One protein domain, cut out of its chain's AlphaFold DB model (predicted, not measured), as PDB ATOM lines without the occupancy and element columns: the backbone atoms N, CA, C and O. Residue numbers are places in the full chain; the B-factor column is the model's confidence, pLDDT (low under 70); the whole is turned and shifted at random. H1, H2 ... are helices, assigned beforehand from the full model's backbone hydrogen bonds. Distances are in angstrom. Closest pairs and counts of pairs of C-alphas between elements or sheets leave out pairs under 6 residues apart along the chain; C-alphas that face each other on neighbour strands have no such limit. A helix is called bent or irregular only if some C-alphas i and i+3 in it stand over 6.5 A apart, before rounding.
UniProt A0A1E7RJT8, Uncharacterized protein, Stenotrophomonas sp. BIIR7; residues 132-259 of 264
ATOM      1  N   ASP A 132     130.238 124.790 171.662       66.12
ATOM      2  CA  ASP A 132     129.438 124.325 170.528       66.12
ATOM      3  C   ASP A 132     128.259 123.450 170.967       66.12
ATOM      4  O   ASP A 132     127.149 123.635 170.458       66.12
ATOM      5  N   ASP A 133     128.445 122.597 171.978       66.00
ATOM      6  CA  ASP A 133     127.348 121.817 172.569       66.00
ATOM      7  C   ASP A 133     126.272 122.735 173.150       66.00
ATOM      8  O   ASP A 133     125.080 122.570 172.892       66.00
ATOM      9  N   LEU A 134     126.685 123.777 173.871       65.94
ATOM     10  CA  LEU A 134     125.755 124.738 174.462       65.94
ATOM     11  C   LEU A 134     125.017 125.560 173.407       65.94
ATOM     12  O   LEU A 134     123.840 125.881 173.579       65.94
ATOM     13  N   ARG A 135     125.662 125.897 172.287       68.81
ATOM     14  CA  ARG A 135     124.992 126.558 171.153       68.81
ATOM     15  C   ARG A 135     123.937 125.657 170.527       68.81
ATOM     16  O   ARG A 135     122.868 126.145 170.154       68.81
ATOM     17  N   GLN A 136     124.231 124.365 170.422       70.06
ATOM     18  CA  GLN A 136     123.304 123.374 169.898       70.06
ATOM     19  C   GLN A 136     122.112 123.165 170.840       70.06
ATOM     20  O   GLN A 136     120.974 123.210 170.373       70.06
ATOM     21  N   ILE A 137     122.352 123.040 172.149       70.00
ATOM     22  CA  ILE A 137     121.306 122.954 173.180       70.00
ATOM     23  C   ILE A 137     120.402 124.190 173.121       70.00
ATOM     24  O   ILE A 137     119.191 124.061 172.975       70.00
ATOM     25  N   ASN A 138     120.981 125.395 173.105       70.06
ATOM     26  CA  ASN A 138     120.218 126.642 173.003       70.06
ATOM     27  C   ASN A 138     119.360 126.721 171.728       70.06
ATOM     28  O   ASN A 138     118.260 127.269 171.752       70.06
ATOM     29  N   TYR A 139     119.856 126.202 170.601       72.69
ATOM     30  CA  TYR A 139     119.073 126.145 169.366       72.69
ATOM     31  C   TYR A 139     117.915 125.150 169.464       72.69
ATOM     32  O   TYR A 139     116.809 125.463 169.034       72.69
ATOM     33  N   GLN A 140     118.159 123.971 170.036       74.56
ATOM     34  CA  GLN A 140     117.128 122.955 170.230       74.56
ATOM     35  C   GLN A 140     116.052 123.430 171.202       74.56
ATOM     36  O   GLN A 140     114.871 123.255 170.919       74.56
ATOM     37  N   ASP A 141     116.441 124.090 172.293       72.06
ATOM     38  CA  ASP A 141     115.491 124.697 173.218       72.06
ATOM     39  C   ASP A 141     114.671 125.780 172.525       72.06
ATOM     40  O   ASP A 141     113.466 125.815 172.713       72.06
ATOM     41  N   TYR A 142     115.281 126.615 171.678       73.62
ATOM     42  CA  TYR A 142     114.553 127.623 170.906       73.62
ATOM     43  C   TYR A 142     113.550 127.000 169.931       73.62
ATOM     44  O   TYR A 142     112.386 127.395 169.916       73.62
ATOM     45  N   ARG A 143     113.978 125.995 169.162       73.88
ATOM     46  CA  ARG A 143     113.114 125.266 168.227       73.88
ATOM     47  C   ARG A 143     111.933 124.597 168.944       73.88
ATOM     48  O   ARG A 143     110.811 124.671 168.453       73.88
ATOM     49  N   ALA A 144     112.201 123.947 170.077       71.31
ATOM     50  CA  ALA A 144     111.201 123.216 170.855       71.31
ATOM     51  C   ALA A 144     110.355 124.130 171.755       71.31
ATOM     52  O   ALA A 144     109.282 123.737 172.213       71.31
ATOM     53  N   SER A 145     110.836 125.339 172.045       64.25
ATOM     54  CA  SER A 145     110.059 126.354 172.743       64.25
ATOM     55  C   SER A 145     108.960 126.854 171.816       64.25
ATOM     56  O   SER A 145     109.198 127.109 170.634       64.25
ATOM     57  N   ALA A 146     107.743 126.997 172.335       54.81
ATOM     58  CA  ALA A 146     106.589 127.464 171.574       54.81
ATOM     59  C   ALA A 146     106.667 128.977 171.269       54.81
ATOM     60  O   ALA A 146     105.656 129.679 171.304       54.81
ATOM     61  N   SER A 147     107.865 129.488 170.960       57.66
ATOM     62  CA  SER A 147     108.108 130.871 170.578       57.66
ATOM     63  C   SER A 147     107.247 131.182 169.359       57.66
ATOM     64  O   SER A 147     107.357 130.575 168.288       57.66
ATOM     65  N   THR A 148     106.320 132.120 169.520       59.12
ATOM     66  CA  THR A 148     105.277 132.450 168.540       59.12
ATOM     67  C   THR A 148     105.815 133.080 167.248       59.12
ATOM     68  O   THR A 148     105.048 133.589 166.434       59.12
ATOM     69  N   ARG A 149     107.125 132.997 166.974       70.31
ATOM     70  CA  ARG A 149     107.717 133.374 165.688       70.31
ATOM     71  C   ARG A 149     108.550 132.282 165.032       70.31
ATOM     72  O   ARG A 149     108.503 132.258 163.805       70.31
ATOM     73  N   TYR A 150     109.200 131.353 165.749       77.06
ATOM     74  CA  TYR A 150     109.896 130.237 165.087       77.06
ATOM     75  C   TYR A 150     108.914 129.388 164.280       77.06
ATOM     76  O   TYR A 150     109.058 129.254 163.067       77.06
ATOM     77  N   LYS A 151     107.846 128.901 164.926       79.00
ATOM     78  CA  LYS A 151     106.807 128.095 164.267       79.00
ATOM     79  C   LYS A 151     106.145 128.849 163.108       79.00
ATOM     80  O   LYS A 151     106.029 128.313 162.013       79.00
ATOM     81  N   ALA A 152     105.789 130.118 163.317       81.69
ATOM     82  CA  ALA A 152     105.193 130.961 162.277       81.69
ATOM     83  C   ALA A 152     106.173 131.271 161.125       81.69
ATOM     84  O   ALA A 152     105.782 131.478 159.975       81.69
ATOM     85  N   GLN A 153     107.474 131.349 161.404       85.56
ATOM     86  CA  GLN A 153     108.511 131.510 160.391       85.56
ATOM     87  C   GLN A 153     108.732 130.207 159.620       85.56
ATOM     88  O   GLN A 153     108.796 130.256 158.394       85.56
ATOM     89  N   LEU A 154     108.765 129.064 160.305       87.44
ATOM     90  CA  LEU A 154     108.821 127.737 159.700       87.44
ATOM     91  C   LEU A 154     107.613 127.501 158.788       87.44
ATOM     92  O   LEU A 154     107.779 127.077 157.653       87.44
ATOM     93  N   GLU A 155     106.403 127.856 159.220       89.00
ATOM     94  CA  GLU A 155     105.192 127.777 158.391       89.00
ATOM     95  C   GLU A 155     105.300 128.612 157.112       89.00
ATOM     96  O   GLU A 155     104.951 128.132 156.035       89.00
ATOM     97  N   ARG A 156     105.837 129.834 157.204       90.81
ATOM     98  CA  ARG A 156     106.089 130.684 156.028       90.81
ATOM     99  C   ARG A 156     107.149 130.093 155.102       90.81
ATOM    100  O   ARG A 156     106.986 130.148 153.887       90.81
ATOM    101  N   GLN A 157     108.212 129.514 155.655       92.44
ATOM    102  CA  GLN A 157     109.249 128.831 154.876       92.44
ATOM    103  C   GLN A 157     108.680 127.611 154.147       92.44
ATOM    104  O   GLN A 157     108.886 127.465 152.943       92.44
ATOM    105  N   VAL A 158     107.907 126.783 154.855       93.69
ATOM    106  CA  VAL A 158     107.199 125.627 154.294       93.69
ATOM    107  C   VAL A 158     106.249 126.069 153.184       93.69
ATOM    108  O   VAL A 158     106.257 125.448 152.130       93.69
ATOM    109  N   ALA A 159     105.499 127.161 153.364       93.75
ATOM    110  CA  ALA A 159     104.592 127.686 152.342       93.75
ATOM    111  C   ALA A 159     105.321 128.120 151.054       93.75
ATOM    112  O   ALA A 159     104.843 127.876 149.946       93.75
ATOM    113  N   VAL A 160     106.504 128.736 151.179       94.56
ATOM    114  CA  VAL A 160     107.334 129.086 150.012       94.56
ATOM    115  C   VAL A 160     107.807 127.829 149.282       94.56
ATOM    116  O   VAL A 160     107.758 127.793 148.051       94.56
ATOM    117  N   LEU A 161     108.239 126.804 150.020       95.12
ATOM    118  CA  LEU A 161     108.687 125.537 149.440       95.12
ATOM    119  C   LEU A 161     107.527 124.760 148.800       95.12
ATOM    120  O   LEU A 161     107.665 124.312 147.666       95.12
ATOM    121  N   SER A 162     106.366 124.669 149.454       94.81
ATOM    122  CA  SER A 162     105.189 123.962 148.930       94.81
ATOM    123  C   SER A 162     104.641 124.589 147.650       94.81
ATOM    124  O   SER A 162     104.085 123.888 146.816       94.81
ATOM    125  N   ALA A 163     104.816 125.900 147.461       95.81
ATOM    126  CA  ALA A 163     104.426 126.579 146.226       95.81
ATOM    127  C   ALA A 163     105.347 126.263 145.027       95.81
ATOM    128  O   ALA A 163     105.016 126.624 143.900       95.81
ATOM    129  N   HIS A 164     106.514 125.646 145.253       95.19
ATOM    130  CA  HIS A 164     107.534 125.414 144.219       95.19
ATOM    131  C   HIS A 164     108.022 123.961 144.126       95.19
ATOM    132  O   HIS A 164     108.790 123.636 143.214       95.19
ATOM    133  N   ILE A 165     107.623 123.098 145.061       93.75
ATOM    134  CA  ILE A 165     107.958 121.677 145.085       93.75
ATOM    135  C   ILE A 165     106.666 120.884 144.931       93.75
ATOM    136  O   ILE A 165     105.789 120.930 145.787       93.75
ATOM    137  N   GLU A 166     106.578 120.142 143.832       92.94
ATOM    138  CA  GLU A 166     105.427 119.296 143.527       92.94
ATOM    139  C   GLU A 166     105.271 118.150 144.546       92.94
ATOM    140  O   GLU A 166     106.287 117.585 144.968       92.94
ATOM    141  N   PRO A 167     104.035 117.718 144.875       92.12
ATOM    142  CA  PRO A 167     103.783 116.697 145.900       92.12
ATOM    143  C   PRO A 167     104.536 115.376 145.693       92.12
ATOM    144  O   PRO A 167     105.002 114.765 146.647       92.12
ATOM    145  N   HIS A 168     104.730 114.947 144.443       91.25
ATOM    146  CA  HIS A 168     105.445 113.704 144.132       91.25
ATOM    147  C   HIS A 168     106.950 113.751 144.459       91.25
ATOM    148  O   HIS A 168     107.604 112.713 144.469       91.25
ATOM    149  N   HIS A 169     107.511 114.934 144.734       92.56
ATOM    150  CA  HIS A 169     108.881 115.099 145.229       92.56
ATOM    151  C   HIS A 169     108.974 115.139 146.759       92.56
ATOM    152  O   HIS A 169     110.071 115.293 147.289       92.56
ATOM    153  N   LEU A 170     107.851 115.033 147.473       90.88
ATOM    154  CA  LEU A 170     107.792 115.117 148.935       90.88
ATOM    155  C   LEU A 170     107.742 113.745 149.618       90.88
ATOM    156  O   LEU A 170     107.558 113.676 150.826       90.88
ATOM    157  N   THR A 171     107.936 112.662 148.865       88.69
ATOM    158  CA  THR A 171     107.969 111.283 149.382       88.69
ATOM    159  C   THR A 171     109.239 110.978 150.176       88.69
ATOM    160  O   THR A 171     109.230 110.120 151.057       88.69
ATOM    161  N   SER A 172     110.337 111.682 149.889       92.50
ATOM    162  CA  SER A 172     111.599 111.566 150.614       92.50
ATOM    163  C   SER A 172     112.274 112.926 150.780       92.50
ATOM    164  O   SER A 172     112.124 113.834 149.957       92.50
ATOM    165  N   LEU A 173     113.071 113.061 151.841       91.88
ATOM    166  CA  LEU A 173     113.847 114.276 152.085       91.88
ATOM    167  C   LEU A 173     114.870 114.535 150.971       91.88
ATOM    168  O   LEU A 173     115.103 115.684 150.601       91.88
ATOM    169  N   ASP A 174     115.447 113.484 150.389       94.00
ATOM    170  CA  ASP A 174     116.414 113.619 149.301       94.00
ATOM    171  C   ASP A 174     115.766 114.090 147.993       94.00
ATOM    172  O   ASP A 174     116.351 114.914 147.283       94.00
ATOM    173  N   ASP A 175     114.548 113.634 147.689       92.38
ATOM    174  CA  ASP A 175     113.772 114.147 146.556       92.38
ATOM    175  C   ASP A 175     113.388 115.613 146.758       92.38
ATOM    176  O   ASP A 175     113.570 116.431 145.849       92.38
ATOM    177  N   ALA A 176     112.973 115.982 147.971       92.31
ATOM    178  CA  ALA A 176     112.647 117.361 148.317       92.31
ATOM    179  C   ALA A 176     113.885 118.281 148.240       92.31
ATOM    180  O   ALA A 176     113.814 119.397 147.710       92.31
ATOM    181  N   ARG A 177     115.065 117.813 148.680       93.81
ATOM    182  CA  ARG A 177     116.350 118.522 148.511       93.81
ATOM    183  C   ARG A 177     116.699 118.719 147.032       93.81
ATOM    184  O   ARG A 177     117.090 119.816 146.633       93.81
ATOM    185  N   ARG A 178     116.519 117.696 146.190       93.62
ATOM    186  CA  ARG A 178     116.738 117.820 144.735       93.62
ATOM    187  C   ARG A 178     115.761 118.807 144.094       93.62
ATOM    188  O   ARG A 178     116.172 119.635 143.280       93.62
ATOM    189  N   ALA A 179     114.486 118.757 144.469       92.00
ATOM    190  CA  ALA A 179     113.462 119.649 143.934       92.00
ATOM    191  C   ALA A 179     113.668 121.109 144.373       92.00
ATOM    192  O   ALA A 179     113.576 122.018 143.544       92.00
ATOM    193  N   SER A 180     114.041 121.349 145.633       93.44
ATOM    194  CA  SER A 180     114.344 122.696 146.143       93.44
ATOM    195  C   SER A 180     115.571 123.339 145.487       93.44
ATOM    196  O   SER A 180     115.643 124.564 145.363       93.44
ATOM    197  N   ALA A 181     116.504 122.536 144.962       92.94
ATOM    198  CA  ALA A 181     117.647 123.020 144.189       92.94
ATOM    199  C   ALA A 181     117.273 123.553 142.788       92.94
ATOM    200  O   ALA A 181     118.124 124.113 142.084       92.94
ATOM    201  N   ARG A 182     116.014 123.448 142.348       93.25
ATOM    202  CA  ARG A 182     115.578 124.020 141.065       93.25
ATOM    203  C   ARG A 182     115.687 125.554 141.069       93.25
ATOM    204  O   ARG A 182     115.436 126.187 142.096       93.25
ATOM    205  N   PRO A 183     116.035 126.195 139.934       94.00
ATOM    206  CA  PRO A 183     116.268 127.643 139.886       94.00
ATOM    207  C   PRO A 183     115.082 128.498 140.356       94.00
ATOM    208  O   PRO A 183     115.283 129.528 140.997       94.00
ATOM    209  N   ALA A 184     113.847 128.086 140.056       91.19
ATOM    210  CA  ALA A 184     112.645 128.800 140.488       91.19
ATOM    211  C   ALA A 184     112.494 128.795 142.020       91.19
ATOM    212  O   ALA A 184     112.380 129.865 142.618       91.19
ATOM    213  N   CYS A 185     112.609 127.619 142.646       91.31
ATOM    214  CA  CYS A 185     112.536 127.461 144.098       91.31
ATOM    215  C   CYS A 185     113.667 128.220 144.812       91.31
ATOM    216  O   CYS A 185     113.409 128.999 145.728       91.31
ATOM    217  N   ARG A 186     114.916 128.099 144.333       92.25
ATOM    218  CA  ARG A 186     116.061 128.841 144.896       92.25
ATOM    219  C   ARG A 186     115.857 130.355 144.873       92.25
ATOM    220  O   ARG A 186     116.156 131.019 145.862       92.25
ATOM    221  N   ARG A 187     115.336 130.905 143.771       92.62
ATOM    222  CA  ARG A 187     115.045 132.345 143.671       92.62
ATOM    223  C   ARG A 187     113.934 132.767 144.627       92.62
ATOM    224  O   ARG A 187     114.068 133.802 145.273       92.62
ATOM    225  N   ALA A 188     112.868 131.977 144.742       91.62
ATOM    226  CA  ALA A 188     111.792 132.254 145.687       91.62
ATOM    227  C   ALA A 188     112.298 132.263 147.137       91.62
ATOM    228  O   ALA A 188     112.053 133.230 147.852       91.62
ATOM    229  N   TRP A 189     113.093 131.260 147.520       92.00
ATOM    230  CA  TRP A 189     113.731 131.184 148.834       92.00
ATOM    231  C   TRP A 189     114.625 132.395 149.123       92.00
ATOM    232  O   TRP A 189     114.519 133.023 150.173       92.00
ATOM    233  N   GLN A 190     115.493 132.767 148.176       89.12
ATOM    234  CA  GLN A 190     116.434 133.878 148.346       89.12
ATOM    235  C   GLN A 190     115.751 135.235 148.561       89.12
ATOM    236  O   GLN A 190     116.299 136.054 149.298       89.12
ATOM    237  N   ARG A 191     114.575 135.470 147.959       91.00
ATOM    238  CA  ARG A 191     113.818 136.724 148.135       91.00
ATOM    239  C   ARG A 191     113.397 136.951 149.585       91.00
ATOM    240  O   ARG A 191     113.495 138.071 150.075       91.00
ATOM    241  N   GLU A 192     112.997 135.890 150.276       89.25
ATOM    242  CA  GLU A 192     112.491 135.974 151.649       89.25
ATOM    243  C   GLU A 192     113.577 135.755 152.711       89.25
ATOM    244  O   GLU A 192     113.472 136.236 153.843       89.25
ATOM    245  N   LEU A 193     114.663 135.069 152.341       84.75
ATOM    246  CA  LEU A 193     115.702 134.614 153.262       84.75
ATOM    247  C   LEU A 193     116.278 135.730 154.141       84.75
ATOM    248  O   LEU A 193     116.537 135.510 155.323       84.75
ATOM    249  N   TYR A 194     116.488 136.926 153.589       81.69
ATOM    250  CA  TYR A 194     117.033 138.041 154.364       81.69
ATOM    251  C   TYR A 194     116.083 138.494 155.486       81.69
ATOM    252  O   TYR A 194     116.531 138.750 156.607       81.69
ATOM    253  N   ASN A 195     114.778 138.545 155.208       83.88
ATOM    254  CA  ASN A 195     113.764 138.952 156.181       83.88
ATOM    255  C   ASN A 195     113.635 137.925 157.311       83.88
ATOM    256  O   ASN A 195     113.576 138.304 158.486       83.88
ATOM    257  N   TRP A 196     113.659 136.635 156.968       85.75
ATOM    258  CA  TRP A 196     113.649 135.559 157.958       85.75
ATOM    259  C   TRP A 196     114.915 135.565 158.810       85.75
ATOM    260  O   TRP A 196     114.818 135.576 160.028       85.75
ATOM    261  N   LEU A 197     116.104 135.680 158.208       80.81
ATOM    262  CA  LEU A 197     117.362 135.745 158.964       80.81
ATOM    263  C   LEU A 197     117.405 136.926 159.928       80.81
ATOM    264  O   LEU A 197     117.872 136.792 161.053       80.81
ATOM    265  N   ARG A 198     116.935 138.101 159.501       80.19
ATOM    266  CA  ARG A 198     116.893 139.277 160.371       80.19
ATOM    267  C   ARG A 198     115.945 139.057 161.553       80.19
ATOM    268  O   ARG A 198     116.287 139.464 162.662       80.19
ATOM    269  N   SER A 199     114.793 138.434 161.310       81.19
ATOM    270  CA  SER A 199     113.798 138.124 162.344       81.19
ATOM    271  C   SER A 199     114.334 137.091 163.336       81.19
ATOM    272  O   SER A 199     114.333 137.353 164.534       81.19
ATOM    273  N   GLU A 200     114.905 136.002 162.826       79.75
ATOM    274  CA  GLU A 200     115.567 134.932 163.578       79.75
ATOM    275  C   GLU A 200     116.702 135.462 164.469       79.75
ATOM    276  O   GLU A 200     116.759 135.197 165.669       79.75
ATOM    277  N   ILE A 201     117.609 136.262 163.896       78.00
ATOM    278  CA  ILE A 201     118.730 136.862 164.630       78.00
ATOM    279  C   ILE A 201     118.213 137.796 165.723       78.00
ATOM    280  O   ILE A 201     118.771 137.821 166.820       78.00
ATOM    281  N   HIS A 202     117.184 138.592 165.430       77.81
ATOM    282  CA  HIS A 202     116.603 139.501 166.407       77.81
ATOM    283  C   HIS A 202     115.963 138.733 167.568       77.81
ATOM    284  O   HIS A 202     116.295 139.007 168.717       77.81
ATOM    285  N   GLU A 203     115.126 137.742 167.273       78.25
ATOM    286  CA  GLU A 203     114.442 136.935 168.282       78.25
ATOM    287  C   GLU A 203     115.431 136.173 169.164       78.25
ATOM    288  O   GLU A 203     115.401 136.310 170.386       78.25
ATOM    289  N   ARG A 204     116.388 135.459 168.566       78.12
ATOM    290  CA  ARG A 204     117.396 134.714 169.331       78.12
ATOM    291  C   ARG A 204     118.270 135.621 170.189       78.12
ATOM    292  O   ARG A 204     118.648 135.230 171.288       78.12
ATOM    293  N   ARG A 205     118.577 136.846 169.741       76.75
ATOM    294  CA  ARG A 205     119.287 137.831 170.579       76.75
ATOM    295  C   ARG A 205     118.453 138.295 171.764       76.75
ATOM    296  O   ARG A 205     119.015 138.458 172.848       76.75
ATOM    297  N   THR A 206     117.158 138.524 171.560       74.62
ATOM    298  CA  THR A 206     116.229 138.868 172.641       74.62
ATOM    299  C   THR A 206     116.179 137.734 173.659       74.62
ATOM    300  O   THR A 206     116.435 137.977 174.833       74.62
ATOM    301  N   LEU A 207     116.012 136.487 173.208       73.81
ATOM    302  CA  LEU A 207     115.980 135.306 174.075       73.81
ATOM    303  C   LEU A 207     117.281 135.099 174.854       73.81
ATOM    304  O   LEU A 207     117.237 134.920 176.066       73.81
ATOM    305  N   VAL A 208     118.441 135.200 174.198       73.69
ATOM    306  CA  VAL A 208     119.751 135.123 174.872       73.69
ATOM    307  C   VAL A 208     119.889 136.215 175.933       73.69
ATOM    308  O   VAL A 208     120.401 135.960 177.016       73.69
ATOM    309  N   THR A 209     119.420 137.431 175.642       70.56
ATOM    310  CA  THR A 209     119.483 138.548 176.593       70.56
ATOM    311  C   THR A 209     118.571 138.309 177.789       70.56
ATOM    312  O   THR A 209     119.002 138.508 178.917       70.56
ATOM    313  N   MET A 210     117.345 137.846 177.558       68.81
ATOM    314  CA  MET A 210     116.396 137.557 178.632       68.81
ATOM    315  C   MET A 210     116.851 136.367 179.483       68.81
ATOM    316  O   MET A 210     116.785 136.448 180.702       68.81
ATOM    317  N   ARG A 211     117.397 135.306 178.876       70.19
ATOM    318  CA  ARG A 211     117.952 134.144 179.592       70.19
ATOM    319  C   ARG A 211     119.150 134.527 180.461       70.19
ATOM    320  O   ARG A 211     119.213 134.123 181.613       70.19
ATOM    321  N   ALA A 212     120.054 135.360 179.942       64.94
ATOM    322  CA  ALA A 212     121.220 135.840 180.686       64.94
ATOM    323  C   ALA A 212     120.863 136.680 181.922       64.94
ATOM    324  O   ALA A 212     121.652 136.747 182.861       64.94
ATOM    325  N   ILE A 213     119.708 137.348 181.904       61.50
ATOM    326  CA  ILE A 213     119.225 138.144 183.036       61.50
ATOM    327  C   ILE A 213     118.372 137.272 183.972       61.50
ATOM    328  O   ILE A 213     118.501 137.397 185.182       61.50
ATOM    329  N   GLY A 214     117.521 136.396 183.425       57.97
ATOM    330  CA  GLY A 214     116.509 135.656 184.186       57.97
ATOM    331  C   GLY A 214     116.975 134.336 184.795       57.97
ATOM    332  O   GLY A 214     116.555 134.009 185.893       57.97
ATOM    333  N   LYS A 215     117.853 133.598 184.109       63.69
ATOM    334  CA  LYS A 215     118.529 132.393 184.627       63.69
ATOM    335  C   LYS A 215     119.993 132.399 184.215       63.69
ATOM    336  O   LYS A 215     120.389 131.628 183.327       63.69
ATOM    337  N   PRO A 216     120.804 133.299 184.791       57.34
ATOM    338  CA  PRO A 216     122.208 133.421 184.448       57.34
ATOM    339  C   PRO A 216     122.949 132.106 184.623       57.34
ATOM    340  O   PRO A 216     123.801 131.852 183.795       57.34
ATOM    341  N   GLU A 217     122.562 131.228 185.560       55.06
ATOM    342  CA  GLU A 217     123.098 129.871 185.758       55.06
ATOM    343  C   GLU A 217     122.965 128.937 184.534       55.06
ATOM    344  O   GLU A 217     123.617 127.896 184.475       55.06
ATOM    345  N   SER A 218     122.211 129.346 183.511       59.72
ATOM    346  CA  SER A 218     122.038 128.601 182.267       59.72
ATOM    347  C   SER A 218     122.815 129.148 181.054       59.72
ATOM    348  O   SER A 218     122.843 128.469 180.026       59.72
ATOM    349  N   ILE A 219     123.431 130.345 181.129       63.00
ATOM    350  CA  ILE A 219     124.235 130.928 180.028       63.00
ATOM    351  C   ILE A 219     125.198 132.055 180.476       63.00
ATOM    352  O   ILE A 219     124.785 133.066 181.041       63.00
ATOM    353  N   SER A 220     126.512 131.880 180.269       64.69
ATOM    354  CA  SER A 220     127.557 132.772 180.811       64.69
ATOM    355  C   SER A 220     127.686 134.068 180.030       64.69
ATOM    356  O   SER A 220     127.284 134.137 178.873       64.69
ATOM    357  N   ARG A 221     128.296 135.105 180.620       67.38
ATOM    358  CA  ARG A 221     128.561 136.366 179.905       67.38
ATOM    359  C   ARG A 221     129.413 136.137 178.650       67.38
ATOM    360  O   ARG A 221     129.038 136.597 177.576       67.38
ATOM    361  N   ASP A 222     130.464 135.326 178.756       66.88
ATOM    362  CA  ASP A 222     131.304 134.951 177.612       66.88
ATOM    363  C   ASP A 222     130.514 134.169 176.552       66.88
ATOM    364  O   ASP A 222     130.692 134.373 175.351       66.88
ATOM    365  N   GLN A 223     129.586 133.304 176.974       66.75
ATOM    366  CA  GLN A 223     128.705 132.568 176.063       66.75
ATOM    367  C   GLN A 223     127.708 133.487 175.363       66.75
ATOM    368  O   GLN A 223     127.491 133.345 174.159       66.75
ATOM    369  N   VAL A 224     127.124 134.438 176.093       69.50
ATOM    370  CA  VAL A 224     126.237 135.472 175.554       69.50
ATOM    371  C   VAL A 224     126.969 136.286 174.495       69.50
ATOM    372  O   VAL A 224     126.433 136.485 173.403       69.50
ATOM    373  N   ASP A 225     128.192 136.725 174.781       72.62
ATOM    374  CA  ASP A 225     128.972 137.549 173.864       72.62
ATOM    375  C   ASP A 225     129.442 136.747 172.643       72.62
ATOM    376  O   ASP A 225     129.306 137.222 171.510       72.62
ATOM    377  N   ALA A 226     129.850 135.487 172.824       70.69
ATOM    378  CA  ALA A 226     130.185 134.587 171.722       70.69
ATOM    379  C   ALA A 226     128.971 134.272 170.825       70.69
ATOM    380  O   ALA A 226     129.087 134.299 169.599       70.69
ATOM    381  N   LEU A 227     127.795 134.015 171.406       71.25
ATOM    382  CA  LEU A 227     126.544 133.802 170.666       71.25
ATOM    383  C   LEU A 227     126.111 135.066 169.926       71.25
ATOM    384  O   LEU A 227     125.708 134.999 168.766       71.25
ATOM    385  N   ARG A 228     126.209 136.238 170.562       73.50
ATOM    386  CA  ARG A 228     125.912 137.522 169.916       73.50
ATOM    387  C   ARG A 228     126.852 137.771 168.743       73.50
ATOM    388  O   ARG A 228     126.359 138.137 167.676       73.50
ATOM    389  N   ALA A 229     128.154 137.542 168.915       74.06
ATOM    390  CA  ALA A 229     129.153 137.677 167.860       74.06
ATOM    391  C   ALA A 229     128.878 136.718 166.692       74.06
ATOM    392  O   ALA A 229     128.841 137.157 165.542       74.06
ATOM    393  N   GLU A 230     128.569 135.449 166.968       69.62
ATOM    394  CA  GLU A 230     128.187 134.487 165.931       69.62
ATOM    395  C   GLU A 230     126.914 134.946 165.205       69.62
ATOM    396  O   GLU A 230     126.904 135.063 163.983       69.62
ATOM    397  N   LEU A 231     125.862 135.342 165.930       71.31
ATOM    398  CA  LEU A 231     124.626 135.875 165.343       71.31
ATOM    399  C   LEU A 231     124.864 137.144 164.499       71.31
ATOM    400  O   LEU A 231     124.140 137.376 163.532       71.31
ATOM    401  N   VAL A 232     125.852 137.987 164.838       68.00
ATOM    402  CA  VAL A 232     126.298 139.108 163.979       68.00
ATOM    403  C   VAL A 232     126.936 138.577 162.695       68.00
ATOM    404  O   VAL A 232     126.557 139.021 161.611       68.00
ATOM    405  N   GLN A 233     127.875 137.637 162.799       66.69
ATOM    406  CA  GLN A 233     128.617 137.093 161.656       66.69
ATOM    407  C   GLN A 233     127.716 136.309 160.691       66.69
ATOM    408  O   GLN A 233     127.858 136.420 159.470       66.69
ATOM    409  N   LEU A 234     126.711 135.597 161.211       62.88
ATOM    410  CA  LEU A 234     125.713 134.888 160.410       62.88
ATOM    411  C   LEU A 234     124.951 135.850 159.470       62.88
ATOM    412  O   LEU A 234     124.521 135.441 158.396       62.88
ATOM    413  N   ARG A 235     124.847 137.152 159.758       57.09
ATOM    414  CA  ARG A 235     124.153 138.109 158.874       57.09
ATOM    415  C   ARG A 235     124.787 138.253 157.477       57.09
ATOM    416  O   ARG A 235     124.065 138.594 156.541       57.09
ATOM    417  N   PHE A 236     126.085 137.970 157.306       46.44
ATOM    418  CA  PHE A 236     126.840 138.364 156.103       46.44
ATOM    419  C   PHE A 236     127.524 137.215 155.317       46.44
ATOM    420  O   PHE A 236     128.263 137.499 154.380       46.44
ATOM    421  N   GLY A 237     127.246 135.926 155.601       53.00
ATOM    422  CA  GLY A 237     127.914 134.776 154.937       53.00
ATOM    423  C   GLY A 237     127.015 133.618 154.455       53.00
ATOM    424  O   GLY A 237     125.804 133.602 154.697       53.00
ATOM    425  N   HIS A 238     127.602 132.625 153.764       56.06
ATOM    426  CA  HIS A 238     127.007 131.291 153.543       56.06
ATOM    427  C   HIS A 238     127.066 130.528 154.864       56.06
ATOM    428  O   HIS A 238     128.117 130.033 155.254       56.06
ATOM    429  N   ASN A 239     125.965 130.516 155.605       66.12
ATOM    430  CA  ASN A 239     126.025 130.250 157.033       66.12
ATOM    431  C   ASN A 239     125.224 128.993 157.432       66.12
ATOM    432  O   ASN A 239     124.308 128.563 156.724       66.12
ATOM    433  N   ALA A 240     125.559 128.403 158.582       69.69
ATOM    434  CA  ALA A 240     124.899 127.203 159.096       69.69
ATOM    435  C   ALA A 240     123.406 127.413 159.415       69.69
ATOM    436  O   ALA A 240     122.622 126.481 159.292       69.69
ATOM    437  N   MET A 241     122.991 128.632 159.773       74.19
ATOM    438  CA  MET A 241     121.591 128.986 160.050       74.19
ATOM    439  C   MET A 241     120.713 128.946 158.788       74.19
ATOM    440  O   MET A 241     119.646 128.358 158.827       74.19
ATOM    441  N   LYS A 242     121.184 129.457 157.644       77.69
ATOM    442  CA  LYS A 242     120.511 129.385 156.336       77.69
ATOM    443  C   LYS A 242     120.253 127.938 155.931       77.69
ATOM    444  O   LYS A 242     119.159 127.622 155.476       77.69
ATOM    445  N   ARG A 243     121.267 127.080 156.103       80.69
ATOM    446  CA  ARG A 243     121.150 125.641 155.831       80.69
ATOM    447  C   ARG A 243     120.151 124.987 156.778       80.69
ATOM    448  O   ARG A 243     119.269 124.303 156.294       80.69
ATOM    449  N   ARG A 244     120.247 125.253 158.086       80.38
ATOM    450  CA  ARG A 244     119.319 124.715 159.093       80.38
ATOM    451  C   ARG A 244     117.871 125.129 158.840       80.38
ATOM    452  O   ARG A 244     117.028 124.259 158.771       80.38
ATOM    453  N   MET A 245     117.600 126.411 158.589       84.19
ATOM    454  CA  MET A 245     116.249 126.894 158.263       84.19
ATOM    455  C   MET A 245     115.676 126.203 157.021       84.19
ATOM    456  O   MET A 245     114.524 125.791 157.011       84.19
ATOM    457  N   HIS A 246     116.484 126.062 155.966       88.75
ATOM    458  CA  HIS A 246     116.062 125.359 154.755       88.75
ATOM    459  C   HIS A 246     115.802 123.873 155.019       88.75
ATOM    460  O   HIS A 246     114.813 123.326 154.541       88.75
ATOM    461  N   GLU A 247     116.670 123.234 155.797       90.25
ATOM    462  CA  GLU A 247     116.562 121.823 156.145       90.25
ATOM    463  C   GLU A 247     115.346 121.539 157.036       90.25
ATOM    464  O   GLU A 247     114.549 120.667 156.710       90.25
ATOM    465  N   ASP A 248     115.148 122.321 158.100       88.38
ATOM    466  CA  ASP A 248     113.997 122.210 158.999       88.38
ATOM    467  C   ASP A 248     112.680 122.432 158.230       88.38
ATOM    468  O   ASP A 248     111.710 121.701 158.433       88.38
ATOM    469  N   ALA A 249     112.648 123.377 157.281       90.62
ATOM    470  CA  ALA A 249     111.486 123.605 156.421       90.62
ATOM    471  C   ALA A 249     111.221 122.450 155.441       90.62
ATOM    472  O   ALA A 249     110.063 122.094 155.223       90.62
ATOM    473  N   LEU A 250     112.263 121.837 154.868       91.75
ATOM    474  CA  LEU A 250     112.114 120.655 154.010       91.75
ATOM    475  C   LEU A 250     111.613 119.443 154.796       91.75
ATOM    476  O   LEU A 250     110.695 118.767 154.337       91.75
ATOM    477  N   VAL A 251     112.176 119.194 155.981       92.31
ATOM    478  CA  VAL A 251     111.730 118.121 156.879       92.31
ATOM    479  C   VAL A 251     110.259 118.314 157.237       92.31
ATOM    480  O   VAL A 251     109.462 117.394 157.060       92.31
ATOM    481  N   ALA A 252     109.873 119.524 157.654       90.06
ATOM    482  CA  ALA A 252     108.488 119.833 157.993       90.06
ATOM    483  C   ALA A 252     107.539 119.685 156.789       90.06
ATOM    484  O   ALA A 252     106.409 119.228 156.951       90.06
ATOM    485  N   LEU A 253     107.976 120.055 155.581       92.25
ATOM    486  CA  LEU A 253     107.181 119.902 154.362       92.25
ATOM    487  C   LEU A 253     106.952 118.425 154.000       92.25
ATOM    488  O   LEU A 253     105.825 118.047 153.687       92.25
ATOM    489  N   VAL A 254     107.996 117.595 154.076       91.94
ATOM    490  CA  VAL A 254     107.913 116.147 153.814       91.94
ATOM    491  C   VAL A 254     107.002 115.461 154.835       91.94
ATOM    492  O   VAL A 254     106.094 114.733 154.444       91.94
ATOM    493  N   GLN A 255     107.162 115.762 156.128       90.44
ATOM    494  CA  GLN A 255     106.297 115.225 157.189       90.44
ATOM    495  C   GLN A 255     104.819 115.563 156.952       90.44
ATOM    496  O   GLN A 255     103.967 114.679 157.000       90.44
ATOM    497  N   ARG A 256     104.512 116.823 156.599       89.19
ATOM    498  CA  ARG A 256     103.140 117.245 156.257       89.19
ATOM    499  C   ARG A 256     102.574 116.485 155.062       89.19
ATOM    500  O   ARG A 256     101.390 116.167 155.064       89.19
ATOM    501  N   SER A 257     103.395 116.214 154.049       86.88
ATOM    502  CA  SER A 257     102.970 115.474 152.857       86.88
ATOM    503  C   SER A 257     102.698 113.997 153.145       86.88
ATOM    504  O   SER A 257     101.832 113.408 152.505       86.88
ATOM    505  N   ASN A 258     103.418 113.408 154.099       84.56
ATOM    506  CA  ASN A 258     103.270 112.004 154.482       84.56
ATOM    507  C   ASN A 258     102.144 111.768 155.503       84.56
ATOM    508  O   ASN A 258     101.863 110.622 155.844       84.56
ATOM    509  N   GLY A 259     101.475 112.828 155.970       75.62
ATOM    510  CA  GLY A 259     100.442 112.732 157.004       75.62
ATOM    511  C   GLY A 259     101.001 112.541 158.417       75.62
ATOM    512  O   GLY A 259     100.234 112.265 159.339       75.62
TER     513      GLY A 259
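Overview. This is residues 132 to 259 of the 264 residues of an uncharacterized protein of Stenotrophomonas sp. BIIR7 (UniProt A0A1E7RJT8). This is an elongated body of helices in two parts, with the long, bent helix H4 running through both. At one end its second arm H4b and H5 make a helical hairpin, side by side, with H1 crossing over one side of it; towards the other end H2, H6, H3 and the first arm H4a pack together, H6 crossing H2, H4a beside H2, and H3 on H6. The printed part has 128 residues with six named helices, H1 to H6 in that order, and no named strand; the class is all helix, and the helices' packing is part aligned, part crossed. The whole is compact, with a radius of gyration of the C-alphas of 15.9 A, and spans 48 by 31 by 23 A.

Arrangement. H1, residues 132 to 144, and H2, residues 150 to 162, touch only at the corner by their tight link, and only just, with 3 pairs of C-alphas within 8 A. Their closest C-alphas, those of Arg 143 and Tyr 150, are 6.7 A apart, and their lines are about perpendicular at 80 degrees. H3, residues 173 to 180, is close to H2 but not clearly touching, with the C-alphas of Leu 161 and Ser 180 the closest at 7.1 A. H4, residues 183 to 214, was assigned as one helix by its hydrogen bonds but is bent: C-alphas 191 and 194 are 7.1 A apart, and its arms H4a, residues 183 to 191, and H4b, residues 194 to 214, stand at a steep tilt of 46 degrees. H2 touches H4a with residues 157 to 161 alone, at a shallow tilt of 28 degrees, opposite ways; the closest C-alphas are those of Val 160 and Trp 189, 6.8 A apart. H5, residues 221 to 234, forms a hairpin with H4b: they touch, with the C-alphas of Ile 201 and Leu 231 closest at 6.0 A, and run opposite ways at a shallow tilt of 3 degrees. H1 is close to but not clearly touching H4b, about perpendicular at 76 degrees, with the C-alphas of Tyr 142 and Arg 204 closest at 7.8 A. H1 is likewise close to but not clearly touching H5, at 74 degrees, with the C-alphas of Arg 135 and Leu 227 closest at 7.4 A. H6, residues 240 to 258, touches H2 with residues 245 to 253 alone; the closest C-alphas are those of Val 158 and Ala 249, 5.2 A apart. The two run the same way at a steep tilt of 69 degrees, only just short of perpendicular. H6 also touches H3, with residues 250 to 254 alone, and the C-alphas of Leu 173 and Val 254 are closest at 6.5 A. Among the pairs that are apart are H1 and H6, H2 and H5, and H3 and H5. In H1, H2, H3, H4a, H4b, H5 and H6 every O i to N i+4 pair is within hydrogen-bond range.

Along the chain. H1 begins at C-alpha 132, (129.438, 124.325, 170.528), and measures 18.3 A from first to last C-alpha. H2 measures 18.0 A, H3 10.3 A and H4a 12.5 A. H4b measures 29.9 A and ends at C-alpha 214, (116.509, 135.656, 184.186). H5 measures 19.8 A. H6 measures 26.8 A and ends at C-alpha 258, (103.270, 112.004, 154.482).

Size, cuts and confidence. The two C-alphas farthest apart are those of His 168 and Arg 221, 48.2 A. The printed part has no cut, and none of its links is long. The mean pLDDT of the printed part is 79.2; 32 residues are under 70, namely 132 to 135, 145 to 148, 210, 212 to 224, 230 and 232 to 240.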